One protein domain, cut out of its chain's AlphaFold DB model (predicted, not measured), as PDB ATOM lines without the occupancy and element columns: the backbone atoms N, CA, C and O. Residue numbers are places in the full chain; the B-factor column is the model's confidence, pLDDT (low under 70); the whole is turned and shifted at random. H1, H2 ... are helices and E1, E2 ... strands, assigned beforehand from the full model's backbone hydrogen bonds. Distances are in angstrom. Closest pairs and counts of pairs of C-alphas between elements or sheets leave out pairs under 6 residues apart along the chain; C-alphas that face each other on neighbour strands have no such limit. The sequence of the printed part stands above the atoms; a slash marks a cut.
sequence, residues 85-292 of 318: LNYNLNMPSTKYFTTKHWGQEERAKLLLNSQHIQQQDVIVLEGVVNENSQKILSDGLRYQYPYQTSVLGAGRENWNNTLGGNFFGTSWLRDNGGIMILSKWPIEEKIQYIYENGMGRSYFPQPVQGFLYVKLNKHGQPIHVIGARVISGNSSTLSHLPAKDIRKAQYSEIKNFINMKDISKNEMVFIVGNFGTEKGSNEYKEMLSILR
ATOM      1  N   LEU A  85      51.271   0.602 -40.395       97.56
ATOM      2  CA  LEU A  85      51.584   0.381 -38.988       97.56
ATOM      3  C   LEU A  85      50.318   0.556 -38.157       97.56
ATOM      4  O   LEU A  85      49.722   1.627 -38.170       97.56
ATOM      5  N   ASN A  86      49.952  -0.456 -37.378       97.44
ATOM      6  CA  ASN A  86      48.982  -0.305 -36.299       97.44
ATOM      7  C   ASN A  86      49.698  -0.379 -34.951       97.44
ATOM      8  O   ASN A  86      50.415  -1.352 -34.704       97.44
ATOM      9  N   TYR A  87      49.504   0.610 -34.077       96.00
ATOM     10  CA  TYR A  87      50.143   0.601 -32.764       96.00
ATOM     11  C   TYR A  87      49.253   1.157 -31.653       96.00
ATOM     12  O   TYR A  87      48.857   2.322 -31.658       96.00
ATOM     13  N   ASN A  88      48.984   0.312 -30.655       94.38
ATOM     14  CA  ASN A  88      48.289   0.709 -29.442       94.38
ATOM     15  C   ASN A  88      49.281   1.232 -28.398       94.38
ATOM     16  O   ASN A  88      50.048   0.473 -27.810       94.38
ATOM     17  N   LEU A  89      49.225   2.534 -28.145       93.94
ATOM     18  CA  LEU A  89      50.145   3.250 -27.273       93.94
ATOM     19  C   LEU A  89      49.708   3.288 -25.811       93.94
ATOM     20  O   LEU A  89      50.489   3.733 -24.975       93.94
ATOM     21  N   ASN A  90      48.489   2.856 -25.477       92.75
ATOM     22  CA  ASN A  90      47.988   2.835 -24.099       92.75
ATOM     23  C   ASN A  90      48.249   4.164 -23.342       92.75
ATOM     24  O   ASN A  90      48.949   4.218 -22.327       92.75
ATOM     25  N   MET A  91      47.754   5.274 -23.888       95.44
ATOM     26  CA  MET A  91      47.848   6.636 -23.347       95.44
ATOM     27  C   MET A  91      46.460   7.107 -22.872       95.44
ATOM     28  O   MET A  91      45.828   7.948 -23.522       95.44
ATOM     29  N   PRO A  92      45.951   6.552 -21.755       92.81
ATOM     30  CA  PRO A  92      44.647   6.913 -21.212       92.81
ATOM     31  C   PRO A  92      44.605   8.377 -20.759       92.81
ATOM     32  O   PRO A  92      45.641   9.007 -20.524       92.81
ATOM     33  N   SER A  93      43.391   8.892 -20.579       91.06
ATOM     34  CA  SER A  93      43.135  10.221 -20.029       91.06
ATOM     35  C   SER A  93      43.797  10.422 -18.667       91.06
ATOM     36  O   SER A  93      43.840   9.516 -17.838       91.06
ATOM     37  N   THR A  94      44.296  11.629 -18.419       91.00
ATOM     38  CA  THR A  94      44.882  12.032 -17.129       91.00
ATOM     39  C   THR A  94      43.833  12.580 -16.159       91.00
ATOM     40  O   THR A  94      44.176  12.955 -15.039       91.00
ATOM     41  N   LYS A  95      42.549  12.596 -16.561       87.31
ATOM     42  CA  LYS A  95      41.411  13.002 -15.718       87.31
ATOM     43  C   LYS A  95      41.219  12.079 -14.508       87.31
ATOM     44  O   LYS A  95      40.662  12.511 -13.503       87.31
ATOM     45  N   TYR A  96      41.682  10.828 -14.582       85.50
ATOM     46  CA  TYR A  96      41.522   9.840 -13.512       85.50
ATOM     47  C   TYR A  96      42.806   9.679 -12.700       85.50
ATOM     48  O   TYR A  96      43.909   9.621 -13.243       85.50
ATOM     49  N   PHE A  97      42.657   9.561 -11.377       85.12
ATOM     50  CA  PHE A  97      43.784   9.421 -10.449       85.12
ATOM     51  C   PHE A  97      44.685   8.222 -10.790       85.12
ATOM     52  O   PHE A  97      45.907   8.341 -10.763       85.12
ATOM     53  N   THR A  98      44.089   7.093 -11.184       86.69
ATOM     54  CA  THR A  98      44.799   5.845 -11.506       86.69
ATOM     55  C   THR A  98      45.669   5.934 -12.759       86.69
ATOM     56  O   THR A  98      46.625   5.173 -12.890       86.69
ATOM     57  N   THR A  99      45.366   6.862 -13.668       88.81
ATOM     58  CA  THR A  99      46.039   7.016 -14.966       88.81
ATOM     59  C   THR A  99      46.827   8.318 -15.081       88.81
ATOM     60  O   THR A  99      47.476   8.559 -16.095       88.81
ATOM     61  N   LYS A 100      46.832   9.160 -14.042       89.50
ATOM     62  CA  LYS A 100      47.467  10.485 -14.059       89.50
ATOM     63  C   LYS A 100      48.976  10.451 -14.338       89.50
ATOM     64  O   LYS A 100      49.496  11.374 -14.953       89.50
ATOM     65  N   HIS A 101      49.671   9.402 -13.897       92.19
ATOM     66  CA  HIS A 101      51.139   9.337 -13.876       92.19
ATOM     67  C   HIS A 101      51.725   8.231 -14.773       92.19
ATOM     68  O   HIS A 101      52.742   7.635 -14.443       92.19
ATOM     69  N   TRP A 102      51.092   7.938 -15.914       94.44
ATOM     70  CA  TRP A 102      51.521   6.873 -16.844       94.44
ATOM     71  C   TRP A 102      52.516   7.344 -17.926       94.44
ATOM     72  O   TRP A 102      52.728   6.650 -18.929       94.44
ATOM     73  N   GLY A 103      53.086   8.545 -17.772       96.38
ATOM     74  CA  GLY A 103      54.087   9.102 -18.689       96.38
ATOM     75  C   GLY A 103      53.593   9.265 -20.131       96.38
ATOM     76  O   GLY A 103      54.359   9.059 -21.067       96.38
ATOM     77  N   GLN A 104      52.305   9.564 -20.339       97.25
ATOM     78  CA  GLN A 104      51.677   9.584 -21.666       97.25
ATOM     79  C   GLN A 104      52.411  10.516 -22.642       97.25
ATOM     80  O   GLN A 104      52.813  10.086 -23.720       97.25
ATOM     81  N   GLU A 105      52.645  11.765 -22.232       97.31
ATOM     82  CA  GLU A 105      53.285  12.781 -23.076       97.31
ATOM     83  C   GLU A 105      54.758  12.467 -23.364       97.31
ATOM     84  O   GLU A 105      55.250  12.713 -24.464       97.31
ATOM     85  N   GLU A 106      55.471  11.895 -22.393       97.00
ATOM     86  CA  GLU A 106      56.857  11.462 -22.573       97.00
ATOM     87  C   GLU A 106      56.942  10.325 -23.592       97.00
ATOM     88  O   GLU A 106      57.710  10.398 -24.551       97.00
ATOM     89  N   ARG A 107      56.072   9.316 -23.467       96.62
ATOM     90  CA  ARG A 107      55.992   8.212 -24.430       96.62
ATOM     91  C   ARG A 107      55.580   8.686 -25.823       96.62
ATOM     92  O   ARG A 107      56.062   8.128 -26.805       96.62
ATOM     93  N   ALA A 108      54.746   9.722 -25.927       97.50
ATOM     94  CA  ALA A 108      54.413  10.344 -27.206       97.50
ATOM     95  C   ALA A 108      55.656  10.956 -27.869       97.50
ATOM     96  O   ALA A 108      55.909  10.692 -29.041       97.50
ATOM     97  N   LYS A 109      56.482  11.693 -27.112       96.94
ATOM     98  CA  LYS A 109      57.749  12.260 -27.608       96.94
ATOM     99  C   LYS A 109      58.761  11.180 -27.996       96.94
ATOM    100  O   LYS A 109      59.411  11.309 -29.028       96.94
ATOM    101  N   LEU A 110      58.875  10.108 -27.209       96.12
ATOM    102  CA  LEU A 110      59.756   8.979 -27.530       96.12
ATOM    103  C   LEU A 110      59.351   8.298 -28.843       96.12
ATOM    104  O   LEU A 110      60.219   7.942 -29.638       96.12
ATOM    105  N   LEU A 111      58.045   8.163 -29.101       94.94
ATOM    106  CA  LEU A 111      57.557   7.572 -30.343       94.94
ATOM    107  C   LEU A 111      57.987   8.371 -31.577       94.94
ATOM    108  O   LEU A 111      58.354   7.748 -32.567       94.94
ATOM    109  N   LEU A 112      57.993   9.709 -31.513       94.44
ATOM    110  CA  LEU A 112      58.399  10.573 -32.635       94.44
ATOM    111  C   LEU A 112      59.821  10.279 -33.141       94.44
ATOM    112  O   LEU A 112      60.114  10.500 -34.313       94.44
ATOM    113  N   ASN A 113      60.686   9.747 -32.274       88.81
ATOM    114  CA  ASN A 113      62.067   9.391 -32.602       88.81
ATOM    115  C   ASN A 113      62.245   7.901 -32.940       88.81
ATOM    116  O   ASN A 113      63.356   7.458 -33.230       88.81
ATOM    117  N   SER A 114      61.178   7.102 -32.886       91.62
ATOM    118  CA  SER A 114      61.250   5.672 -33.166       91.62
ATOM    119  C   SER A 114      61.415   5.409 -34.660       91.62
ATOM    120  O   SER A 114      60.717   5.983 -35.492       91.62
ATOM    121  N   GLN A 115      62.279   4.459 -35.017       89.75
ATOM    122  CA  GLN A 115      62.399   3.998 -36.402       89.75
ATOM    123  C   GLN A 115      61.134   3.270 -36.888       89.75
ATOM    124  O   GLN A 115      60.868   3.248 -38.085       89.75
ATOM    125  N   HIS A 116      60.316   2.713 -35.985       84.94
ATOM    126  CA  HIS A 116      59.131   1.929 -36.357       84.94
ATOM    127  C   HIS A 116      58.045   2.759 -37.046       84.94
ATOM    128  O   HIS A 116      57.350   2.254 -37.924       84.94
ATOM    129  N   ILE A 117      57.912   4.032 -36.669       88.81
ATOM    130  CA  ILE A 117      56.955   4.958 -37.288       88.81
ATOM    131  C   ILE A 117      57.478   5.561 -38.595       88.81
ATOM    132  O   ILE A 117      56.740   6.260 -39.283       88.81
ATOM    133  N   GLN A 118      58.740   5.325 -38.949       86.69
ATOM    134  CA  GLN A 118      59.304   5.795 -40.207       86.69
ATOM    135  C   GLN A 118      58.921   4.829 -41.333       86.69
ATOM    136  O   GLN A 118      58.636   3.656 -41.103       86.69
ATOM    137  N   GLN A 119      58.930   5.327 -42.570       89.00
ATOM    138  CA  GLN A 119      58.762   4.509 -43.784       89.00
ATOM    139  C   GLN A 119      57.419   3.755 -43.911       89.00
ATOM    140  O   GLN A 119      57.307   2.854 -44.739       89.00
ATOM    141  N   GLN A 120      56.387   4.162 -43.170       95.94
ATOM    142  CA  GLN A 120      55.020   3.655 -43.341       95.94
ATOM    143  C   GLN A 120      54.281   4.487 -44.391       95.94
ATOM    144  O   GLN A 120      54.625   5.647 -44.600       95.94
ATOM    145  N   ASP A 121      53.283   3.928 -45.064       97.06
ATOM    146  CA  ASP A 121      52.332   4.705 -45.869       97.06
ATOM    147  C   ASP A 121      51.231   5.289 -44.981       97.06
ATOM    148  O   ASP A 121      50.836   6.447 -45.135       97.06
ATOM    149  N   VAL A 122      50.773   4.475 -44.026       98.31
ATOM    150  CA  VAL A 122      49.680   4.781 -43.106       98.31
ATOM    151  C   VAL A 122      50.058   4.329 -41.699       98.31
ATOM    152  O   VAL A 122      50.593   3.236 -41.505       98.31
ATOM    153  N   ILE A 123      49.740   5.152 -40.707       98.31
ATOM    154  CA  ILE A 123      49.837   4.815 -39.290       98.31
ATOM    155  C   ILE A 123      48.442   4.895 -38.680       98.31
ATOM    156  O   ILE A 123      47.795   5.940 -38.710       98.31
ATOM    157  N   VAL A 124      48.003   3.796 -38.078       98.56
ATOM    158  CA  VAL A 124      46.827   3.726 -37.217       98.56
ATOM    159  C   VAL A 124      47.320   3.688 -35.778       98.56
ATOM    160  O   VAL A 124      47.892   2.701 -35.315       98.56
ATOM    161  N   LEU A 125      47.146   4.803 -35.073       97.88
ATOM    162  CA  LEU A 125      47.452   4.878 -33.654       97.88
ATOM    163  C   LEU A 125      46.189   4.604 -32.865       97.88
ATOM    164  O   LEU A 125      45.150   5.230 -33.083       97.88
ATOM    165  N   GLU A 126      46.309   3.705 -31.903       96.06
ATOM    166  CA  GLU A 126      45.254   3.419 -30.958       96.06
ATOM    167  C   GLU A 126      45.708   3.773 -29.537       96.06
ATOM    168  O   GLU A 126      46.877   3.705 -29.171       96.06
ATOM    169  N   GLY A 127      44.762   4.099 -28.668       93.19
ATOM    170  CA  GLY A 127      44.992   4.228 -27.225       93.19
ATOM    171  C   GLY A 127      45.430   5.617 -26.837       93.19
ATOM    172  O   GLY A 127      45.744   5.830 -25.677       93.19
ATOM    173  N   VAL A 128      45.423   6.551 -27.781       96.06
ATOM    174  CA  VAL A 128      45.852   7.929 -27.584       96.06
ATOM    175  C   VAL A 128      44.666   8.757 -27.115       96.06
ATOM    176  O   VAL A 128      44.112   9.547 -27.865       96.06
ATOM    177  N   VAL A 129      44.212   8.528 -25.884       94.62
ATOM    178  CA  VAL A 129      43.034   9.204 -25.316       94.62
ATOM    179  C   VAL A 129      43.411  10.552 -24.697       94.62
ATOM    180  O   VAL A 129      42.637  11.503 -24.776       94.62
ATOM    181  N   ASN A 130      44.604  10.644 -24.105       95.56
ATOM    182  CA  ASN A 130      45.151  11.884 -23.556       95.56
ATOM    183  C   ASN A 130      45.358  12.947 -24.654       95.56
ATOM    184  O   ASN A 130      46.174  12.765 -25.555       95.56
ATOM    185  N   GLU A 131      44.661  14.076 -24.532       94.56
ATOM    186  CA  GLU A 131      44.608  15.148 -25.539       94.56
ATOM    187  C   GLU A 131      45.979  15.794 -25.818       94.56
ATOM    188  O   GLU A 131      46.325  16.043 -26.973       94.56
ATOM    189  N   ASN A 132      46.819  15.987 -24.794       97.31
ATOM    190  CA  ASN A 132      48.175  16.521 -24.987       97.31
ATOM    191  C   ASN A 132      49.045  15.575 -25.828       97.31
ATOM    192  O   ASN A 132      49.761  16.014 -26.726       97.31
ATOM    193  N   SER A 133      48.949  14.268 -25.576       98.06
ATOM    194  CA  SER A 133      49.663  13.246 -26.347       98.06
ATOM    195  C   SER A 133      49.180  13.201 -27.795       98.06
ATOM    196  O   SER A 133      50.004  13.101 -28.701       98.06
ATOM    197  N   GLN A 134      47.871  13.352 -28.033       97.50
ATOM    198  CA  GLN A 134      47.316  13.480 -29.387       97.50
ATOM    199  C   GLN A 134      47.935  14.668 -30.124       97.50
ATOM    200  O   GLN A 134      48.370  14.512 -31.263       97.50
ATOM    201  N   LYS A 135      48.025  15.834 -29.471       98.12
ATOM    202  CA  LYS A 135      48.627  17.037 -30.055       98.12
ATOM    203  C   LYS A 135      50.110  16.836 -30.370       98.12
ATOM    204  O   LYS A 135      50.531  17.135 -31.482       98.12
ATOM    205  N   ILE A 136      50.886  16.286 -29.431       98.44
ATOM    206  CA  ILE A 136      52.315  15.978 -29.630       98.44
ATOM    207  C   ILE A 136      52.506  15.070 -30.852       98.44
ATOM    208  O   ILE A 136      53.362  15.347 -31.690       98.44
ATOM    209  N   LEU A 137      51.701  14.011 -30.966       98.06
ATOM    210  CA  LEU A 137      51.794  13.046 -32.062       98.06
ATOM    211  C   LEU A 137      51.331  13.639 -33.397       98.06
ATOM    212  O   LEU A 137      52.047  13.510 -34.384       98.06
ATOM    213  N   SER A 138      50.185  14.325 -33.430       97.31
ATOM    214  CA  SER A 138      49.674  15.008 -34.631       97.31
ATOM    215  C   SER A 138      50.698  15.995 -35.181       97.31
ATOM    216  O   SER A 138      51.047  15.938 -36.360       97.31
ATOM    217  N   ASP A 139      51.192  16.892 -34.325       98.19
ATOM    218  CA  ASP A 139      52.077  17.978 -34.738       98.19
ATOM    219  C   ASP A 139      53.462  17.437 -35.107       98.19
ATOM    220  O   ASP A 139      53.997  17.780 -36.161       98.19
ATOM    221  N   GLY A 140      54.014  16.537 -34.286       97.44
ATOM    222  CA  GLY A 140      55.334  15.949 -34.504       97.44
ATOM    223  C   GLY A 140      55.420  15.062 -35.748       97.44
ATOM    224  O   GLY A 140      56.478  14.977 -36.366       97.44
ATOM    225  N   LEU A 141      54.313  14.428 -36.151       96.81
ATOM    226  CA  LEU A 141      54.265  13.559 -37.330       96.81
ATOM    227  C   LEU A 141      53.778  14.265 -38.594       96.81
ATOM    228  O   LEU A 141      53.873  13.682 -39.671       96.81
ATOM    229  N   ARG A 142      53.300  15.512 -38.509       97.19
ATOM    230  CA  ARG A 142      52.660  16.214 -39.634       97.19
ATOM    231  C   ARG A 142      53.548  16.367 -40.862       97.19
ATOM    232  O   ARG A 142      53.041  16.294 -41.973       97.19
ATOM    233  N   TYR A 143      54.852  16.555 -40.675       95.81
ATOM    234  CA  TYR A 143      55.777  16.663 -41.804       95.81
ATOM    235  C   TYR A 143      55.867  15.354 -42.607       95.81
ATOM    236  O   TYR A 143      55.900  15.381 -43.831       95.81
ATOM    237  N   GLN A 144      55.874  14.208 -41.921       95.88
ATOM    238  CA  GLN A 144      55.961  12.894 -42.567       95.88
ATOM    239  C   GLN A 144      54.593  12.361 -43.006       95.88
ATOM    240  O   GLN A 144      54.507  11.649 -44.001       95.88
ATOM    241  N   TYR A 145      53.535  12.700 -42.272       97.88
ATOM    242  CA  TYR A 145      52.167  12.234 -42.480       97.88
ATOM    243  C   TYR A 145      51.207  13.433 -42.428       97.88
ATOM    244  O   TYR A 145      50.582  13.689 -41.391       97.88
ATOM    245  N   PRO A 146      51.122  14.222 -43.515       98.12
ATOM    246  CA  PRO A 146      50.371  15.476 -43.524       98.12
ATOM    247  C   PRO A 146      48.852  15.276 -43.522       98.12
ATOM    248  O   PRO A 146      48.120  16.167 -43.088       98.12
ATOM    249  N   TYR A 147      48.363  14.113 -43.960       98.56
ATOM    250  CA  TYR A 147      46.935  13.816 -44.016       98.56
ATOM    251  C   TYR A 147      46.524  13.030 -42.778       98.56
ATOM    252  O   TYR A 147      46.887  11.868 -42.613       98.56
ATOM    253  N   GLN A 148      45.777  13.676 -41.886       98.38
ATOM    254  CA  GLN A 148      45.422  13.107 -40.589       98.38
ATOM    255  C   GLN A 148      43.920  13.207 -40.335       98.38
ATOM    256  O   GLN A 148      43.253  14.172 -40.731       98.38
ATOM    257  N   THR A 149      43.377  12.213 -39.642       98.50
ATOM    258  CA  THR A 149      42.019  12.280 -39.103       98.50
ATOM    259  C   THR A 149      42.007  13.011 -37.765       98.50
ATOM    260  O   THR A 149      42.999  13.037 -37.035       98.50
ATOM    261  N   SER A 150      40.845  13.538 -37.384       96.25
ATOM    262  CA  SER A 150      40.578  13.801 -35.969       96.25
ATOM    263  C   SER A 150      40.520  12.478 -35.192       96.25
ATOM    264  O   SER A 150      40.454  11.394 -35.779       96.25
ATOM    265  N   VAL A 151      40.554  12.557 -33.863       96.12
ATOM    266  CA  VAL A 151      40.452  11.369 -33.006       96.12
ATOM    267  C   VAL A 151      39.000  10.894 -32.944       96.12
ATOM    268  O   VAL A 151      38.088  11.715 -32.810       96.12
ATOM    269  N   LEU A 152      38.784   9.576 -33.023       94.62
ATOM    270  CA  LEU A 152      37.460   8.950 -32.904       94.62
ATOM    271  C   LEU A 152      36.696   9.515 -31.697       94.62
ATOM    272  O   LEU A 152      37.196   9.476 -30.573       94.62
ATOM    273  N   GLY A 153      35.478  10.013 -31.907       90.75
ATOM    274  CA  GLY A 153      34.613  10.487 -30.827       90.75
ATOM    275  C   GLY A 153      35.069  11.784 -30.138       90.75
ATOM    276  O   GLY A 153      34.521  12.137 -29.095       90.75
ATOM    277  N   ALA A 154      36.046  12.518 -30.681       90.75
ATOM    278  CA  ALA A 154      36.412  13.841 -30.159       90.75
ATOM    279  C   ALA A 154      35.369  14.928 -30.499       90.75
ATOM    280  O   ALA A 154      35.224  15.904 -29.770       90.75
ATOM    281  N   GLY A 155      34.613  14.751 -31.585       89.25
ATOM    282  CA  GLY A 155      33.618  15.703 -32.082       89.25
ATOM    283  C   GLY A 155      33.032  15.244 -33.419       89.25
ATOM    284  O   GLY A 155      33.449  14.210 -33.938       89.25
ATOM    285  N   ARG A 156      32.068  15.991 -33.972       89.38
ATOM    286  CA  ARG A 156      31.493  15.740 -35.315       89.38
ATOM    287  C   ARG A 156      32.194  16.520 -36.429       89.38
ATOM    288  O   ARG A 156      31.979  16.228 -37.600       89.38
ATOM    289  N   GLU A 157      33.040  17.473 -36.059       89.38
ATOM    290  CA  GLU A 157      33.746  18.339 -37.000       89.38
ATOM    291  C   GLU A 157      34.782  17.572 -37.821       89.38
ATOM    292  O   GLU A 157      35.399  16.624 -37.334       89.38
ATOM    293  N   ASN A 158      35.033  18.034 -39.048       92.56
ATOM    294  CA  ASN A 158      36.059  17.494 -39.943       92.56
ATOM    295  C   ASN A 158      35.891  16.002 -40.292       92.56
ATOM    296  O   ASN A 158      36.890  15.325 -40.553       92.56
ATOM    297  N   TRP A 159      34.655  15.507 -40.355       96.94
ATOM    298  CA  TRP A 159      34.305  14.186 -40.884       96.94
ATOM    299  C   TRP A 159      33.362  14.327 -42.074       96.94
ATOM    300  O   TRP A 159      32.470  15.169 -42.047       96.94
ATOM    301  N   ASN A 160      33.504  13.473 -43.091       98.12
ATOM    302  CA  ASN A 160      32.503  13.384 -44.156       98.12
ATOM    303  C   ASN A 160      31.187  12.813 -43.615       98.12
ATOM    304  O   ASN A 160      30.113  13.216 -44.048       98.12
ATOM    305  N   ASN A 161      31.268  11.878 -42.661       96.31
ATOM    306  CA  ASN A 161      30.107  11.364 -41.947       96.31
ATOM    307  C   ASN A 161      30.480  10.851 -40.549       96.31
ATOM    308  O   ASN A 161      31.624  10.478 -40.278       96.31
ATOM    309  N   THR A 162      29.494  10.820 -39.660       94.38
ATOM    310  CA  THR A 162      29.580  10.243 -38.321       94.38
ATOM    311  C   THR A 162      28.414   9.284 -38.131       94.38
ATOM    312  O   THR A 162      27.262   9.715 -38.105       94.38
ATOM    313  N   LEU A 163      28.724   7.995 -38.012       93.94
ATOM    314  CA  LEU A 163      27.763   6.893 -38.050       93.94
ATOM    315  C   LEU A 163      27.765   6.068 -36.754       93.94
ATOM    316  O   LEU A 163      28.665   6.197 -35.919       93.94
ATOM    317  N   GLY A 164      26.776   5.180 -36.645       89.50
ATOM    318  CA  GLY A 164      26.617   4.241 -35.538       89.50
ATOM    319  C   GLY A 164      25.790   4.806 -34.382       89.50
ATOM    320  O   GLY A 164      24.945   5.681 -34.591       89.50
ATOM    321  N   GLY A 165      26.039   4.295 -33.177       78.75
ATOM    322  CA  GLY A 165      25.226   4.548 -31.990       78.75
ATOM    323  C   GLY A 165      25.200   6.011 -31.537       78.75
ATOM    324  O   GLY A 165      26.045   6.839 -31.900       78.75
ATOM    325  N   ASN A 166      24.217   6.347 -30.695       69.88
ATOM    326  CA  ASN A 166      24.055   7.711 -30.192       69.88
ATOM    327  C   ASN A 166      25.156   8.075 -29.186       69.88
ATOM    328  O   ASN A 166      25.052   7.847 -27.984       69.88
ATOM    329  N   PHE A 167      26.222   8.667 -29.708       65.56
ATOM    330  CA  PHE A 167      27.416   9.002 -28.948       65.56
ATOM    331  C   PHE A 167      27.434  10.438 -28.395       65.56
ATOM    332  O   PHE A 167      28.081  10.735 -27.385       65.56
ATOM    333  N   PHE A 168      26.736  11.364 -29.052       62.06
ATOM    334  CA  PHE A 168      26.851  12.793 -28.759       62.06
ATOM    335  C   PHE A 168      25.791  13.217 -27.734       62.06
ATOM    336  O   PHE A 168      24.762  13.782 -28.085       62.06
ATOM    337  N   GLY A 169      26.070  12.922 -26.458       54.78
ATOM    338  CA  GLY A 169      25.271  13.298 -25.282       54.78
ATOM    339  C   GLY A 169      26.113  13.884 -24.133       54.78
ATOM    340  O   GLY A 169      27.332  13.714 -24.078       54.78
ATOM    341  N   THR A 170      25.470  14.613 -23.216       47.91
ATOM    342  CA  THR A 170      26.034  15.603 -22.268       47.91
ATOM    343  C   THR A 170      26.770  15.036 -21.036       47.91
ATOM    344  O   THR A 170      26.505  15.442 -19.907       47.91
ATOM    345  N   SER A 171      27.742  14.133 -21.210       58.03
ATOM    346  CA  SER A 171      28.630  13.725 -20.103       58.03
ATOM    347  C   SER A 171      30.011  14.384 -20.191       58.03
ATOM    348  O   SER A 171      30.750  14.187 -21.153       58.03
ATOM    349  N   TRP A 172      30.359  15.153 -19.158       57.78
ATOM    350  CA  TRP A 172      31.638  15.850 -18.958       57.78
ATOM    351  C   TRP A 172      32.802  14.905 -18.603       57.78
ATOM    352  O   TRP A 172      33.964  15.258 -18.780       57.78
ATOM    353  N   LEU A 173      32.499  13.682 -18.155       58.97
ATOM    354  CA  LEU A 173      33.481  12.638 -17.826       58.97
ATOM    355  C   LEU A 173      33.827  11.731 -19.016       58.97
ATOM    356  O   LEU A 173      34.465  10.694 -18.838       58.97
ATOM    357  N   ARG A 174      33.385  12.098 -20.222       75.81
ATOM    358  CA  ARG A 174      33.575  11.307 -21.434       75.81
ATOM    359  C   ARG A 174      34.988  11.478 -21.983       75.81
ATOM    360  O   ARG A 174      35.489  12.597 -22.122       75.81
ATOM    361  N   ASP A 175      35.584  10.357 -22.354       84.88
ATOM    362  CA  ASP A 175      36.819  10.304 -23.120       84.88
ATOM    363  C   ASP A 175      36.517  10.007 -24.592       84.88
ATOM    364  O   ASP A 175      35.530   9.348 -24.911       84.88
ATOM    365  N   ASN A 176      37.370  10.496 -25.492       90.38
ATOM    366  CA  ASN A 176      37.369  10.099 -26.903       90.38
ATOM    367  C   ASN A 176      37.817   8.624 -27.051       90.38
ATOM    368  O   ASN A 176      38.267   8.002 -26.091       90.38
ATOM    369  N   GLY A 177      37.704   8.043 -28.246       90.44
ATOM    370  CA  GLY A 177      38.066   6.642 -28.500       90.44
ATOM    371  C   GLY A 177      39.564   6.373 -28.667       90.44
ATOM    372  O   GLY A 177      40.004   5.218 -28.681       90.44
ATOM    373  N   GLY A 178      40.369   7.431 -28.782       94.25
ATOM    374  CA  GLY A 178      41.822   7.350 -28.891       94.25
ATOM    375  C   GLY A 178      42.321   6.618 -30.135       94.25
ATOM    376  O   GLY A 178      43.397   6.030 -30.070       94.25
ATOM    377  N   ILE A 179      41.544   6.603 -31.222       97.50
ATOM    378  CA  ILE A 179      41.976   6.117 -32.540       97.50
ATOM    379  C   ILE A 179      42.224   7.327 -33.434       97.50
ATOM    380  O   ILE A 179      41.366   8.208 -33.510       97.50
ATOM    381  N   MET A 180      43.358   7.355 -34.127       97.69
ATOM    382  CA  MET A 180      43.650   8.326 -35.180       97.69
ATOM    383  C   MET A 180      44.427   7.672 -36.321       97.69
ATOM    384  O   MET A 180      45.262   6.797 -36.087       97.69
ATOM    385  N   ILE A 181      44.152   8.107 -37.550       98.75
ATOM    386  CA  ILE A 181      44.834   7.635 -38.756       98.75
ATOM    387  C   ILE A 181      45.666   8.784 -39.326       98.75
ATOM    388  O   ILE A 181      45.158   9.891 -39.520       98.75
ATOM    389  N   LEU A 182      46.941   8.511 -39.591       98.50
ATOM    390  CA  LEU A 182      47.895   9.417 -40.219       98.50
ATOM    391  C   LEU A 182      48.384   8.786 -41.525       98.50
ATOM    392  O   LEU A 182      48.694   7.599 -41.559       98.50
ATOM    393  N   SER A 183      48.462   9.567 -42.596       98.38
ATOM    394  CA  SER A 183      48.769   9.080 -43.939       98.38
ATOM    395  C   SER A 183      49.739  10.011 -44.664       98.38
ATOM    396  O   SER A 183      49.659  11.237 -44.546       98.38
ATOM    397  N   LYS A 184      50.645   9.412 -45.447       97.69
ATOM    398  CA  LYS A 184      51.451  10.114 -46.460       97.69
ATOM    399  C   LYS A 184      50.614  10.560 -47.653       97.69
ATOM    400  O   LYS A 184      50.940  11.544 -48.304       97.69
ATOM    401  N   TRP A 185      49.543   9.822 -47.919       98.00
ATOM    402  CA  TRP A 185      48.687   9.955 -49.091       98.00
ATOM    403  C   TRP A 185      47.410  10.738 -48.763       98.00
ATOM    404  O   TRP A 185      46.889  10.573 -47.650       98.00
ATOM    405  N   PRO A 186      46.882  11.551 -49.701       98.38
ATOM    406  CA  PRO A 186      45.639  12.292 -49.519       98.38
ATOM    407  C   PRO A 186      44.482  11.420 -49.025       98.38
ATOM    408  O   PRO A 186      44.248  10.334 -49.553       98.38
ATOM    409  N   ILE A 187      43.742  11.924 -48.033       98.69
ATOM    410  CA  ILE A 187      42.480  11.334 -47.571       98.69
ATOM    411  C   ILE A 187      41.342  11.976 -48.371       98.69
ATOM    412  O   ILE A 187      41.053  13.157 -48.185       98.69
ATOM    413  N   GLU A 188      40.695  11.202 -49.238       98.38
ATOM    414  CA  GLU A 188      39.548  11.640 -50.048       98.38
ATOM    415  C   GLU A 188      38.229  11.556 -49.273       98.38
ATOM    416  O   GLU A 188      37.316  12.352 -49.477       98.38
ATOM    417  N   GLU A 189      38.130  10.593 -48.357       98.69
ATOM    418  CA  GLU A 189      36.961  10.393 -47.511       98.69
ATOM    419  C   GLU A 189      37.409   9.931 -46.129       98.69
ATOM    420  O   GLU A 189      38.271   9.062 -46.011       98.69
ATOM    421  N   LYS A 190      36.801  10.478 -45.077       98.62
ATOM    422  CA  LYS A 190      36.975  10.041 -43.694       98.62
ATOM    423  C   LYS A 190      35.638   9.964 -42.971       98.62
ATOM    424  O   LYS A 190      34.883  10.935 -42.911       98.62
ATOM    425  N   ILE A 191      35.375   8.809 -42.375       98.62
ATOM    426  CA  ILE A 191      34.173   8.523 -41.593       98.62
ATOM    427  C   ILE A 191      34.610   8.024 -40.223       98.62
ATOM    428  O   ILE A 191      35.526   7.209 -40.114       98.62
ATOM    429  N   GLN A 192      33.921   8.478 -39.181       97.56
ATOM    430  CA  GLN A 192      33.980   7.827 -37.880       97.56
ATOM    431  C   GLN A 192      32.708   7.012 -37.650       97.56
ATOM    432  O   GLN A 192      31.607   7.453 -37.994       97.56
ATOM    433  N   TYR A 193      32.862   5.836 -37.056       96.25
ATOM    434  CA  TYR A 193      31.762   4.959 -36.690       96.25
ATOM    435  C   TYR A 193      31.897   4.570 -35.226       96.25
ATOM    436  O   TYR A 193      32.962   4.129 -34.788       96.25
ATOM    437  N   ILE A 194      30.818   4.721 -34.469       92.50
ATOM    438  CA  ILE A 194      30.788   4.433 -33.038       92.50
ATOM    439  C   ILE A 194      29.862   3.251 -32.823       92.50
ATOM    440  O   ILE A 194      28.716   3.294 -33.254       92.50
ATOM    441  N   TYR A 195      30.357   2.190 -32.191       90.88
ATOM    442  CA  TYR A 195      29.551   0.981 -32.051       90.88
ATOM    443  C   TYR A 195      28.297   1.234 -31.214       90.88
ATOM    444  O   TYR A 195      28.337   2.006 -30.252       90.88
ATOM    445  N   GLU A 196      27.217   0.516 -31.510       85.19
ATOM    446  CA  GLU A 196      25.989   0.546 -30.700       85.19
ATOM    447  C   GLU A 196      26.272   0.136 -29.244       85.19
ATOM    448  O   GLU A 196      25.865   0.805 -28.297       85.19
ATOM    449  N   ASN A 197      27.088  -0.908 -29.053       74.19
ATOM    450  CA  ASN A 197      27.609  -1.321 -27.742       74.19
ATOM    451  C   ASN A 197      28.988  -0.701 -27.443       74.19
ATOM    452  O   ASN A 197      29.855  -1.338 -26.843       74.19
ATOM    453  N   GLY A 198      29.232   0.517 -27.931       59.75
ATOM    454  CA  GLY A 198      30.542   1.172 -27.889       59.75
ATOM    455  C   GLY A 198      30.799   2.033 -26.654       59.75
ATOM    456  O   GLY A 198      31.927   2.485 -26.447       59.75
ATOM    457  N   MET A 199      29.774   2.263 -25.831       61.50
ATOM    458  CA  MET A 199      29.866   3.028 -24.591       61.50
ATOM    459  C   MET A 199      29.793   2.070 -23.401       61.50
ATOM    460  O   MET A 199      28.816   1.347 -23.232       61.50
ATOM    461  N   GLY A 200      30.838   2.042 -22.572       53.34
ATOM    462  CA  GLY A 200      30.796   1.304 -21.310       53.34
ATOM    463  C   GLY A 200      29.697   1.807 -20.373       53.34
ATOM    464  O   GLY A 200      29.132   2.881 -20.577       53.34
ATOM    465  N   ARG A 201      29.388   1.041 -19.318       49.59
ATOM    466  CA  ARG A 201      28.396   1.448 -18.308       49.59
ATOM    467  C   ARG A 201      28.710   2.842 -17.751       49.59
ATOM    468  O   ARG A 201      29.860   3.149 -17.453       49.59
ATOM    469  N   SER A 202      27.655   3.622 -17.501       46.75
ATOM    470  CA  SER A 202      27.681   5.030 -17.054       46.75
ATOM    471  C   SER A 202      28.563   5.330 -15.823       46.75
ATOM    472  O   SER A 202      28.952   6.475 -15.613       46.75
ATOM    473  N   TYR A 203      28.919   4.314 -15.029       44.03
ATOM    474  CA  TYR A 203      29.670   4.462 -13.777       44.03
ATOM    475  C   TYR A 203      31.188   4.271 -13.898       44.03
ATOM    476  O   TYR A 203      31.905   4.637 -12.969       44.03
ATOM    477  N   PHE A 204      31.693   3.727 -15.013       52.31
ATOM    478  CA  PHE A 204      33.133   3.627 -15.261       52.31
ATOM    479  C   PHE A 204      33.486   4.378 -16.539       52.31
ATOM    480  O   PHE A 204      33.080   3.950 -17.622       52.31
ATOM    481  N   PRO A 205      34.240   5.483 -16.441       58.16
ATOM    482  CA  PRO A 205      34.660   6.206 -17.622       58.16
ATOM    483  C   PRO A 205      35.546   5.302 -18.481       58.16
ATOM    484  O   PRO A 205      36.590   4.829 -18.031       58.16
ATOM    485  N   GLN A 206      35.108   5.044 -19.708       69.50
ATOM    486  CA  GLN A 206      35.880   4.302 -20.694       69.50
ATOM    487  C   GLN A 206      35.916   5.065 -22.018       69.50
ATOM    488  O   GLN A 206      34.946   5.755 -22.349       69.50
ATOM    489  N   PRO A 207      37.016   4.932 -22.779       80.31
ATOM    490  CA  PRO A 207      37.101   5.451 -24.133       80.31
ATOM    491  C   PRO A 207      35.993   4.881 -25.015       80.31
ATOM    492  O   PRO A 207      35.603   3.719 -24.882       80.31
ATOM    493  N   VAL A 208      35.541   5.695 -25.959       84.44
ATOM    494  CA  VAL A 208      34.624   5.276 -27.025       84.44
ATOM    495  C   VAL A 208      35.205   4.104 -27.790       84.44
ATOM    496  O   VAL A 208      36.375   4.125 -28.173       84.44
ATOM    497  N   GLN A 209      34.373   3.116 -28.082       87.25
ATOM    498  CA  GLN A 209      34.741   2.052 -29.000       87.25
ATOM    499  C   GLN A 209      34.071   2.262 -30.349       87.25
ATOM    500  O   GLN A 209      32.932   2.721 -30.447       87.25
ATOM    501  N   GLY A 210      34.804   1.925 -31.396       94.00
ATOM    502  CA  GLY A 210      34.388   2.177 -32.758       94.00
ATOM    503  C   GLY A 210      35.537   1.947 -33.719       94.00
ATOM    504  O   GLY A 210      36.544   1.306 -33.393       94.00
ATOM    505  N   PHE A 211      35.394   2.516 -34.902       97.88
ATOM    506  CA  PHE A 211      36.430   2.512 -35.912       97.88
ATOM    507  C   PHE A 211      36.423   3.809 -36.714       97.88
ATOM    508  O   PHE A 211      35.432   4.539 -36.782       97.88
ATOM    509  N   LEU A 212      37.564   4.084 -37.327       98.69
ATOM    510  CA  LEU A 212      37.717   5.102 -38.350       98.69
ATOM    511  C   LEU A 212      37.846   4.418 -39.699       98.69
ATOM    512  O   LEU A 212      38.556   3.424 -39.811       98.69
ATOM    513  N   TYR A 213      37.201   4.973 -40.711       98.81
ATOM    514  CA  TYR A 213      37.396   4.604 -42.105       98.81
ATOM    515  C   TYR A 213      38.011   5.784 -42.847       98.81
ATOM    516  O   TYR A 213      37.548   6.918 -42.698       98.81
ATOM    517  N   VAL A 214      39.012   5.503 -43.677       98.81
ATOM    518  CA  VAL A 214      39.537   6.449 -44.660       98.81
ATOM    519  C   VAL A 214      39.616   5.816 -46.045       98.81
ATOM    520  O   VAL A 214      40.011   4.657 -46.183       98.81
ATOM    521  N   LYS A 215      39.280   6.603 -47.069       98.62
ATOM    522  CA  LYS A 215      39.647   6.350 -48.465       98.62
ATOM    523  C   LYS A 215      40.860   7.209 -48.796       98.62
ATOM    524  O   LYS A 215      40.796   8.434 -48.686       98.62
ATOM    525  N   LEU A 216      41.957   6.566 -49.161       98.06
ATOM    526  CA  LEU A 216      43.222   7.194 -49.519       98.06
ATOM    527  C   LEU A 216      43.422   7.147 -51.028       98.06
ATOM    528  O   LEU A 216      43.021   6.176 -51.664       98.06
ATOM    529  N   ASN A 217      44.112   8.143 -51.570       96.62
ATOM    530  CA  ASN A 217      44.561   8.152 -52.956       96.62
ATOM    531  C   ASN A 217      46.087   8.019 -53.013       96.62
ATOM    532  O   ASN A 217      46.811   8.986 -52.772       96.62
ATOM    533  N   LYS A 218      46.581   6.817 -53.324       94.38
ATOM    534  CA  LYS A 218      48.008   6.558 -53.548       94.38
ATOM    535  C   LYS A 218      48.258   6.499 -55.050       94.38
ATOM    536  O   LYS A 218      47.905   5.520 -55.692       94.38
ATOM    537  N   HIS A 219      48.840   7.558 -55.609       92.12
ATOM    538  CA  HIS A 219      49.172   7.641 -57.042       92.12
ATOM    539  C   HIS A 219      47.985   7.371 -57.992       92.12
ATOM    540  O   HIS A 219      48.127   6.718 -59.020       92.12
ATOM    541  N   GLY A 220      46.791   7.860 -57.652       92.06
ATOM    542  CA  GLY A 220      45.564   7.631 -58.421       92.06
ATOM    543  C   GLY A 220      44.846   6.322 -58.083       92.06
ATOM    544  O   GLY A 220      43.743   6.107 -58.580       92.06
ATOM    545  N   GLN A 221      45.425   5.471 -57.228       92.69
ATOM    546  CA  GLN A 221      44.820   4.214 -56.791       92.69
ATOM    547  C   GLN A 221      44.116   4.385 -55.435       92.69
ATOM    548  O   GLN A 221      44.750   4.807 -54.457       92.69
ATOM    549  N   PRO A 222      42.816   4.055 -55.342       95.19
ATOM    550  CA  PRO A 222      42.080   4.110 -54.089       95.19
ATOM    551  C   PRO A 222      42.474   2.955 -53.156       95.19
ATOM    552  O   PRO A 222      42.477   1.784 -53.535       95.19
ATOM    553  N   ILE A 223      42.783   3.292 -51.903       96.44
ATOM    554  CA  ILE A 223      43.053   2.335 -50.822       96.44
ATOM    555  C   ILE A 223      42.128   2.645 -49.652       96.44
ATOM    556  O   ILE A 223      42.052   3.786 -49.196       96.44
ATOM    557  N   HIS A 224      41.468   1.626 -49.111       98.31
ATOM    558  CA  HIS A 224      40.556   1.776 -47.984       98.31
ATOM    559  C   HIS A 224      41.209   1.237 -46.715       98.31
ATOM    560  O   HIS A 224      41.664   0.092 -46.681       98.31
ATOM    561  N   VAL A 225      41.239   2.042 -45.654       98.69
ATOM    562  CA  VAL A 225      41.792   1.637 -44.356       98.69
ATOM    563  C   VAL A 225      40.750   1.848 -43.271       98.69
ATOM    564  O   VAL A 225      40.235   2.949 -43.090       98.69
ATOM    565  N   ILE A 226      40.473   0.782 -42.525       98.81
ATOM    566  CA  ILE A 226      39.664   0.796 -41.316       98.81
ATOM    567  C   ILE A 226      40.589   0.586 -40.120       98.81
ATOM    568  O   ILE A 226      41.160  -0.492 -39.954       98.81
ATOM    569  N   GLY A 227      40.727   1.619 -39.291       98.44
ATOM    570  CA  GLY A 227      41.396   1.553 -37.995       98.44
ATOM    571  C   GLY A 227      40.370   1.303 -36.898       98.44
ATOM    572  O   GLY A 227      39.596   2.203 -36.572       98.44
ATOM    573  N   ALA A 228      40.335   0.090 -36.352       96.44
ATOM    574  CA  ALA A 228      39.289  -0.356 -35.439       96.44
ATOM    575  C   ALA A 228      39.822  -0.654 -34.038       96.44
ATOM    576  O   ALA A 228      40.892  -1.223 -33.866       96.44
ATOM    577  N   ARG A 229      39.018  -0.351 -33.022       92.94
ATOM    578  CA  ARG A 229      39.245  -0.846 -31.668       92.94
ATOM    579  C   ARG A 229      38.007  -1.540 -31.164       92.94
ATOM    580  O   ARG A 229      36.988  -0.899 -30.928       92.94
ATOM    581  N   VAL A 230      38.141  -2.833 -30.942       91.38
ATOM    582  CA  VAL A 230      37.094  -3.697 -30.407       91.38
ATOM    583  C   VAL A 230      37.314  -3.879 -28.904       91.38
ATOM    584  O   VAL A 230      38.443  -3.754 -28.413       91.38
ATOM    585  N   ILE A 231      36.241  -4.139 -28.151       86.62
ATOM    586  CA  ILE A 231      36.335  -4.392 -26.709       86.62
ATOM    587  C   ILE A 231      37.383  -5.480 -26.433       86.62
ATOM    588  O   ILE A 231      37.368  -6.553 -27.031       86.62
ATOM    589  N   SER A 232      38.287  -5.219 -25.493       79.56
ATOM    590  CA  SER A 232      39.306  -6.183 -25.069       79.56
ATOM    591  C   SER A 232      39.073  -6.640 -23.629       79.56
ATOM    592  O   SER A 232      38.424  -5.955 -22.838       79.56
ATOM    593  N   GLY A 233      39.601  -7.819 -23.295       73.12
ATOM    594  CA  GLY A 233      39.422  -8.448 -21.988       73.12
ATOM    595  C   GLY A 233      38.121  -9.247 -21.856       73.12
ATOM    596  O   GLY A 233      37.316  -9.353 -22.784       73.12
ATOM    597  N   ASN A 234      37.941  -9.835 -20.672       59.72
ATOM    598  CA  ASN A 234      36.819 -10.732 -20.360       59.72
ATOM    599  C   ASN A 234      35.723 -10.057 -19.526       59.72
ATOM    600  O   ASN A 234      34.749 -10.699 -19.141       59.72
ATOM    601  N   SER A 235      35.883  -8.770 -19.217       53.53
ATOM    602  CA  SER A 235      34.971  -8.062 -18.331       53.53
ATOM    603  C   SER A 235      33.679  -7.695 -19.062       53.53
ATOM    604  O   SER A 235      33.676  -6.838 -19.942       53.53
ATOM    605  N   SER A 236      32.563  -8.297 -18.647       52.19
ATOM    606  CA  SER A 236      31.193  -7.948 -19.057       52.19
ATOM    607  C   SER A 236      30.735  -6.581 -18.528       52.19
ATOM    608  O   SER A 236      29.568  -6.230 -18.627       52.19
ATOM    609  N   THR A 237      31.629  -5.758 -17.975       54.25
ATOM    610  CA  THR A 237      31.282  -4.480 -17.332       54.25
ATOM    611  C   THR A 237      30.701  -3.425 -18.273       54.25
ATOM    612  O   THR A 237      30.301  -2.369 -17.789       54.25
ATOM    613  N   LEU A 238      30.616  -3.674 -19.586       55.16
ATOM    614  CA  LEU A 238      29.967  -2.758 -20.533       55.16
ATOM    615  C   LEU A 238      28.469  -3.029 -20.707       55.16
ATOM    616  O   LEU A 238      27.724  -2.095 -20.978       55.16
ATOM    617  N   SER A 239      28.002  -4.266 -20.511       57.84
ATOM    618  CA  SER A 239      26.601  -4.644 -20.745       57.84
ATOM    619  C   SER A 239      26.178  -5.818 -19.849       57.84
ATOM    620  O   SER A 239      26.869  -6.162 -18.894       57.84
ATOM    621  N   HIS A 240      24.998  -6.398 -20.056       66.38
ATOM    622  CA  HIS A 240      24.651  -7.695 -19.455       66.38
ATOM    623  C   HIS A 240      25.140  -8.872 -20.312       66.38
ATOM    624  O   HIS A 240      24.919 -10.026 -19.955       66.38
ATOM    625  N   LEU A 241      25.799  -8.580 -21.439       73.50
ATOM    626  CA  LEU A 241      26.269  -9.571 -22.392       73.50
ATOM    627  C   LEU A 241      27.719  -9.977 -22.089       73.50
ATOM    628  O   LEU A 241      28.520  -9.159 -21.619       73.50
ATOM    629  N   PRO A 242      28.094 -11.225 -22.401       83.44
ATOM    630  CA  PRO A 242      29.488 -11.644 -22.436       83.44
ATOM    631  C   PRO A 242      30.323 -10.765 -23.379       83.44
ATOM    632  O   PRO A 242      29.882 -10.419 -24.475       83.44
ATOM    633  N   ALA A 243      31.568 -10.458 -22.996       84.94
ATOM    634  CA  ALA A 243      32.475  -9.640 -23.813       84.94
ATOM    635  C   ALA A 243      32.667 -10.202 -25.235       84.94
ATOM    636  O   ALA A 243      32.726  -9.440 -26.195       84.94
ATOM    637  N   LYS A 244      32.687 -11.534 -25.374       89.25
ATOM    638  CA  LYS A 244      32.738 -12.227 -26.667       89.25
ATOM    639  C   LYS A 244      31.565 -11.858 -27.579       89.25
ATOM    640  O   LYS A 244      31.769 -11.590 -28.758       89.25
ATOM    641  N   ASP A 245      30.346 -11.804 -27.053       89.38
ATOM    642  CA  ASP A 245      29.164 -11.495 -27.866       89.38
ATOM    643  C   ASP A 245      29.150 -10.024 -28.294       89.38
ATOM    644  O   ASP A 245      28.781  -9.710 -29.426       89.38
ATOM    645  N   ILE A 246      29.661  -9.133 -27.438       88.62
ATOM    646  CA  ILE A 246      29.901  -7.732 -27.804       88.62
ATOM    647  C   ILE A 246      30.915  -7.653 -28.953       88.62
ATOM    648  O   ILE A 246      30.655  -6.964 -29.937       88.62
ATOM    649  N   ARG A 247      32.038  -8.385 -28.886       92.44
ATOM    650  CA  ARG A 247      33.028  -8.416 -29.978       92.44
ATOM    651  C   ARG A 247      32.424  -8.898 -31.289       92.44
ATOM    652  O   ARG A 247      32.640  -8.261 -32.313       92.44
ATOM    653  N   LYS A 248      31.618  -9.966 -31.269       94.06
ATOM    654  CA  LYS A 248      30.912 -10.453 -32.468       94.06
ATOM    655  C   LYS A 248      30.006  -9.391 -33.085       94.06
ATOM    656  O   LYS A 248      30.001  -9.238 -34.309       94.06
ATOM    657  N   ALA A 249      29.256  -8.664 -32.257       93.19
ATOM    658  CA  ALA A 249      28.421  -7.562 -32.721       93.19
ATOM    659  C   ALA A 249      29.280  -6.465 -33.371       93.19
ATOM    660  O   ALA A 249      29.023  -6.096 -34.512       93.19
ATOM    661  N   GLN A 250      30.372  -6.057 -32.723       94.62
ATOM    662  CA  GLN A 250      31.294  -5.043 -33.248       94.62
ATOM    663  C   GLN A 250      31.966  -5.476 -34.564       94.62
ATOM    664  O   GLN A 250      32.052  -4.686 -35.503       94.62
ATOM    665  N   TYR A 251      32.384  -6.742 -34.697       97.56
ATOM    666  CA  TYR A 251      32.879  -7.281 -35.972       97.56
ATOM    667  C   TYR A 251      31.809  -7.224 -37.067       97.56
ATOM    668  O   TYR A 251      32.108  -6.889 -38.214       97.56
ATOM    669  N   SER A 252      30.559  -7.522 -36.713       97.44
ATOM    670  CA  SER A 252      29.431  -7.453 -37.644       97.44
ATOM    671  C   SER A 252      29.143  -6.011 -38.068       97.44
ATOM    672  O   SER A 252      28.881  -5.774 -39.242       97.44
ATOM    673  N   GLU A 253      29.264  -5.036 -37.163       97.81
ATOM    674  CA  GLU A 253      29.138  -3.606 -37.473       97.81
ATOM    675  C   GLU A 253      30.218  -3.145 -38.469       97.81
ATOM    676  O   GLU A 253      29.881  -2.517 -39.475       97.81
ATOM    677  N   ILE A 254      31.490  -3.535 -38.272       98.38
ATOM    678  CA  ILE A 254      32.566  -3.277 -39.250       98.38
ATOM    679  C   ILE A 254      32.201  -3.887 -40.610       98.38
ATOM    680  O   ILE A 254      32.297  -3.224 -41.646       98.38
ATOM    681  N   LYS A 255      31.770  -5.155 -40.629       98.00
ATOM    682  CA  LYS A 255      31.464  -5.843 -41.886       98.00
ATOM    683  C   LYS A 255      30.269  -5.222 -42.610       98.00
ATOM    684  O   LYS A 255      30.311  -5.061 -43.830       98.00
ATOM    685  N   ASN A 256      29.225  -4.861 -41.875       97.81
ATOM    686  CA  ASN A 256      28.041  -4.209 -42.420       97.81
ATOM    687  C   ASN A 256      28.390  -2.846 -43.012       97.81
ATOM    688  O   ASN A 256      27.967  -2.557 -44.127       97.81
ATOM    689  N   PHE A 257      29.233  -2.064 -42.334       98.25
ATOM    690  CA  PHE A 257      29.746  -0.811 -42.877       98.25
ATOM    691  C   PHE A 257      30.469  -1.015 -44.217       98.25
ATOM    692  O   PHE A 257      30.159  -0.320 -45.181       98.25
ATOM    693  N   ILE A 258      31.371  -2.000 -44.317       97.56
ATOM    694  CA  ILE A 258      32.071  -2.305 -45.580       97.56
ATOM    695  C   ILE A 258      31.072  -2.661 -46.688       97.56
ATOM    696  O   ILE A 258      31.207  -2.176 -47.806       97.56
ATOM    697  N   ASN A 259      30.061  -3.483 -46.389       96.62
ATOM    698  CA  ASN A 259      29.047  -3.864 -47.374       96.62
ATOM    699  C   ASN A 259      28.206  -2.653 -47.824       96.62
ATOM    700  O   ASN A 259      27.895  -2.536 -49.002       96.62
ATOM    701  N   MET A 260      27.863  -1.745 -46.905       96.69
ATOM    702  CA  MET A 260      27.118  -0.518 -47.212       96.69
ATOM    703  C   MET A 260      27.926   0.485 -48.037       96.69
ATOM    704  O   MET A 260      27.339   1.288 -48.756       96.69
ATOM    705  N   LYS A 261      29.258   0.472 -47.918       96.69
ATOM    706  CA  LYS A 261      30.138   1.350 -48.697       96.69
ATOM    707  C   LYS A 261      30.235   0.970 -50.172       96.69
ATOM    708  O   LYS A 261      30.743   1.796 -50.921       96.69
ATOM    709  N   ASP A 262      29.769  -0.223 -50.549       94.25
ATOM    710  CA  ASP A 262      29.773  -0.736 -51.926       94.25
ATOM    711  C   ASP A 262      31.129  -0.531 -52.629       94.25
ATOM    712  O   ASP A 262      31.229  -0.031 -53.747       94.25
ATOM    713  N   ILE A 263      32.204  -0.860 -51.903       95.19
ATOM    714  CA  ILE A 263      33.583  -0.722 -52.383       95.19
ATOM    715  C   ILE A 263      33.783  -1.675 -53.562       95.19
ATOM    716  O   ILE A 263      33.401  -2.851 -53.496       95.19
ATOM    717  N   SER A 264      34.404  -1.182 -54.635       95.19
ATOM    718  CA  SER A 264      34.665  -1.995 -55.818       95.19
ATOM    719  C   SER A 264      35.525  -3.205 -55.451       95.19
ATOM    720  O   SER A 264      36.487  -3.109 -54.694       95.19
ATOM    721  N   LYS A 265      35.217  -4.368 -56.033       91.50
ATOM    722  CA  LYS A 265      35.946  -5.624 -55.762       91.50
ATOM    723  C   LYS A 265      37.424  -5.580 -56.169       91.50
ATOM    724  O   LYS A 265      38.178  -6.459 -55.764       91.50
ATOM    725  N   ASN A 266      37.811  -4.588 -56.969       91.00
ATOM    726  CA  ASN A 266      39.186  -4.374 -57.418       91.00
ATOM    727  C   ASN A 266      39.974  -3.432 -56.489       91.00
ATOM    728  O   ASN A 266      41.161  -3.221 -56.717       91.00
ATOM    729  N   GLU A 267      39.337  -2.858 -55.464       93.25
ATOM    730  CA  GLU A 267      39.964  -1.936 -54.515       93.25
ATOM    731  C   GLU A 267      40.339  -2.669 -53.220       93.25
ATOM    732  O   GLU A 267      39.598  -3.516 -52.710       93.25
ATOM    733  N   MET A 268      41.508  -2.349 -52.663       91.69
ATOM    734  CA  MET A 268      41.989  -2.993 -51.441       91.69
ATOM    735  C   MET A 268      41.343  -2.391 -50.194       91.69
ATOM    736  O   MET A 268      41.327  -1.170 -50.013       91.69
ATOM    737  N   VAL A 269      40.898  -3.264 -49.287       96.25
ATOM    738  CA  VAL A 269      40.371  -2.890 -47.969       96.25
ATOM    739  C   VAL A 269      41.224  -3.516 -46.874       96.25
ATOM    740  O   VAL A 269      41.271  -4.736 -46.724       96.25
ATOM    741  N   PHE A 270      41.863  -2.672 -46.071       97.56
ATOM    742  CA  PHE A 270      42.606  -3.076 -44.886       97.56
ATOM    743  C   PHE A 270      41.766  -2.832 -43.636       97.56
ATOM    744  O   PHE A 270      41.269  -1.729 -43.426       97.56
ATOM    745  N   ILE A 271      41.649  -3.846 -42.782       97.81
ATOM    746  CA  ILE A 271      41.062  -3.716 -41.445       97.81
ATOM    747  C   ILE A 271      42.180  -4.000 -40.449       97.81
ATOM    748  O   ILE A 271      42.696  -5.116 -40.390       97.81
ATOM    749  N   VAL A 272      42.582  -2.986 -39.690       97.19
ATOM    750  CA  VAL A 272      43.702  -3.058 -38.747       97.19
ATOM    751  C   VAL A 272      43.280  -2.525 -37.386       97.19
ATOM    752  O   VAL A 272      42.417  -1.653 -37.297       97.19
ATOM    753  N   GLY A 273      43.886  -3.046 -36.322       95.50
ATOM    754  CA  GLY A 273      43.579  -2.586 -34.974       95.50
ATOM    755  C   GLY A 273      43.692  -3.648 -33.890       95.50
ATOM    756  O   GLY A 273      44.073  -4.796 -34.139       95.50
ATOM    757  N   ASN A 274      43.313  -3.269 -32.671       93.56
ATOM    758  CA  ASN A 274      43.146  -4.187 -31.561       93.56
ATOM    759  C   ASN A 274      41.751  -4.812 -31.610       93.56
ATOM    760  O   ASN A 274      40.759  -4.211 -31.188       93.56
ATOM    761  N   PHE A 275      41.693  -6.055 -32.084       93.75
ATOM    762  CA  PHE A 275      40.447  -6.807 -32.173       93.75
ATOM    763  C   PHE A 275      40.030  -7.490 -30.864       93.75
ATOM    764  O   PHE A 275      38.980  -8.122 -30.835       93.75
ATOM    765  N   GLY A 276      40.824  -7.402 -29.791       90.75
ATOM    766  CA  GLY A 276      40.463  -7.958 -28.481       90.75
ATOM    767  C   GLY A 276      40.371  -9.489 -28.420       90.75
ATOM    768  O   GLY A 276      39.849 -10.012 -27.439       90.75
ATOM    769  N   THR A 277      40.883 -10.189 -29.435       92.38
ATOM    770  CA  THR A 277      40.760 -11.644 -29.602       92.38
ATOM    771  C   THR A 277      42.129 -12.305 -29.722       92.38
ATOM    772  O   THR A 277      43.000 -11.842 -30.457       92.38
ATOM    773  N   GLU A 278      42.321 -13.406 -28.994       92.38
ATOM    774  CA  GLU A 278      43.572 -14.167 -28.984       92.38
ATOM    775  C   GLU A 278      43.721 -15.019 -30.249       92.38
ATOM    776  O   GLU A 278      42.826 -15.798 -30.593       92.38
ATOM    777  N   LYS A 279      44.875 -14.905 -30.919       93.50
ATOM    778  CA  LYS A 279      45.208 -15.681 -32.121       93.50
ATOM    779  C   LYS A 279      45.080 -17.188 -31.866       93.50
ATOM    780  O   LYS A 279      45.546 -17.696 -30.854       93.50
ATOM    781  N   GLY A 280      44.490 -17.905 -32.824       93.06
ATOM    782  CA  GLY A 280      44.349 -19.367 -32.786       93.06
ATOM    783  C   GLY A 280      43.172 -19.881 -31.950       93.06
ATOM    784  O   GLY A 280      42.823 -21.056 -32.056       93.06
ATOM    785  N   SER A 281      42.514 -19.018 -31.173       94.88
ATOM    786  CA  SER A 281      41.291 -19.369 -30.449       94.88
ATOM    787  C   SER A 281      40.109 -19.645 -31.396       94.88
ATOM    788  O   SER A 281      40.108 -19.262 -32.568       94.88
ATOM    789  N   ASN A 282      39.046 -20.271 -30.883       96.19
ATOM    790  CA  ASN A 282      37.799 -20.423 -31.649       96.19
ATOM    791  C   ASN A 282      37.166 -19.066 -31.994       96.19
ATOM    792  O   ASN A 282      36.588 -18.909 -33.064       96.19
ATOM    793  N   GLU A 283      37.310 -18.078 -31.108       95.25
ATOM    794  CA  GLU A 283      36.835 -16.716 -31.353       95.25
ATOM    795  C   GLU A 283      37.622 -16.027 -32.477       95.25
ATOM    796  O   GLU A 283      37.039 -15.293 -33.266       95.25
ATOM    797  N   TYR A 284      38.917 -16.318 -32.621       96.62
ATOM    798  CA  TYR A 284      39.726 -15.808 -33.727       96.62
ATOM    799  C   TYR A 284      39.242 -16.315 -35.088       96.62
ATOM    800  O   TYR A 284      39.077 -15.529 -36.016       96.62
ATOM    801  N   LYS A 285      38.931 -17.613 -35.201       97.38
ATOM    802  CA  LYS A 285      38.349 -18.183 -36.431       97.38
ATOM    803  C   LYS A 285      36.996 -17.550 -36.759       97.38
ATOM    804  O   LYS A 285      36.716 -17.229 -37.911       97.38
ATOM    805  N   GLU A 286      36.176 -17.337 -35.733       97.50
ATOM    806  CA  GLU A 286      34.880 -16.670 -35.854       97.50
ATOM    807  C   GLU A 286      35.031 -15.206 -36.306       97.50
ATOM    808  O   GLU A 286      34.330 -14.777 -37.220       97.50
ATOM    809  N   MET A 287      35.998 -14.466 -35.755       97.81
ATOM    810  CA  MET A 287      36.337 -13.102 -36.173       97.81
ATOM    811  C   MET A 287      36.708 -13.039 -37.661       97.81
ATOM    812  O   MET A 287      36.137 -12.225 -38.389       97.81
ATOM    813  N   LEU A 288      37.620 -13.904 -38.129       98.19
ATOM    814  CA  LEU A 288      38.007 -13.959 -39.547       98.19
ATOM    815  C   LEU A 288      36.794 -14.247 -40.446       98.19
ATOM    816  O   LEU A 288      36.611 -13.594 -41.474       98.19
ATOM    817  N   SER A 289      35.933 -15.178 -40.023       98.25
ATOM    818  CA  SER A 289      34.709 -15.542 -40.742       98.25
ATOM    819  C   SER A 289      33.707 -14.387 -40.827       98.25
ATOM    820  O   SER A 289      33.154 -14.143 -41.899       98.25
ATOM    821  N   ILE A 290      33.455 -13.671 -39.724       98.38
ATOM    822  CA  ILE A 290      32.517 -12.537 -39.692       98.38
ATOM    823  C   ILE A 290      33.034 -11.402 -40.576       98.38
ATOM    824  O   ILE A 290      32.300 -10.885 -41.419       98.38
ATOM    825  N   LEU A 291      34.312 -11.043 -40.430       97.94
ATOM    826  CA  LEU A 291      34.929  -9.966 -41.206       97.94
ATOM    827  C   LEU A 291      35.149 -10.348 -42.679       97.94
ATOM    828  O   LEU A 291      35.330  -9.460 -43.512       97.94
ATOM    829  N   ARG A 292      35.071 -11.644 -43.018       96.88
ATOM    830  CA  ARG A 292      35.383 -12.210 -44.342       96.88
ATOM    831  C   ARG A 292      36.777 -11.804 -44.821       96.88
ATOM    832  O   ARG A 292      36.943 -11.338 -45.947       96.88
TER     833      ARG A 292
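This is residues 85 to 292 of the 318 residues of a protein of Leptospira interrogans serovar Bataviae str. HAI135 (UniProt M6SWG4). What does one see first? Two sheets face to face make the core: a small one of E1, E2 and E4, and a larger, twisted one of E3, E5, E6, E7 and E8. H1 and H2 pack side by side over the small sheet, H3 covers the far face of the large one, and H4 packs on H3. What makes up the whole? The printed part has 208 residues with four named helices and eight named strands, in the order E1 H1 E2 H2 E3 E4 E5 E6 E7 H3 E8 H4, of mixed class. Both sheets, in the orders E1 E2 E4 and E3 E5 E6 E7 E8, are mixed; the whole is compact, with a radius of gyration of the C-alphas of 16.6 A and spans of 47 by 41 by 36 A.

Where does the first half run? E1 is residues 85 to 91, from C-alpha 85 at (51.584, 0.381, -38.988); H1 is 104 to 112, E2 122 to 128, H2 131 to 141, E3 161 to 164 and E4 179 to 183. What follows? E5 is residues 187 to 194, E6 210 to 218 with 25.2 A, E7 221 to 229 with 26.2 A, and H3 243 to 260 with 25.7 A. E8 is 268 to 274, and H4, 282 to 291, ends at C-alpha 291 at (34.929, -9.966, -41.206).

How is the small sheet paired? E1 and E2 are parallel, with N 85 and O 122 2.9 A apart; E2 and E4 are antiparallel, with N 123 and O 182 2.8 A apart. E1, H1, E2 is a strand-helix-strand unit, two parallel neighbour strands with a helix between, its crossover right-handed; E7, H3, E8 is another, also right-handed. And the large sheet? E5, E6 and E7 are a meander, each strand the antiparallel neighbour of the one before, in two hairpins, with N 191 and O 213 2.9 A and N 214 and O 225 2.9 A apart. E3 is parallel to E5, with N 163 and O 192 2.9 A apart, and E8 to E7, with N 226 and O 270 2.8 A apart. How do the sheets meet? They form a sandwich, two sheets face to face, with strands at 21 degrees; the closest C-alphas of E2 and E7, those of Val 124 and Gly 227, are 5.9 A apart. Where are the helices? H1 and H2 are on the small sheet and H3 on the large one, two layers each time, helices on one face of a sheet; H3 has a height over the sheet of 9.6 A. H1 touches H2 at a shallow tilt of 9 degrees, C-alphas 105 and 133 being closest at 4.9 A, and H3 touches H4 at a shallow tilt of 19 degrees, C-alphas 255 and 291 being closest at 5.4 A. In H1, H2, H3 and H4 every O i to N i+4 pair is within hydrogen-bond range.

How large is it? The two C-alphas farthest apart, those of Phe 97 and Asn 266, are 49.2 A apart, and the printed part has no cut. Which links are long, and where is confidence low? The long links are E1 to H1, H2 to E3, E3 to E4, E5 to E6 and E7 to H3. The mean pLDDT of the printed part is 89.7, and residues 166 to 173, 198 to 206 and 234 to 240 are under 70.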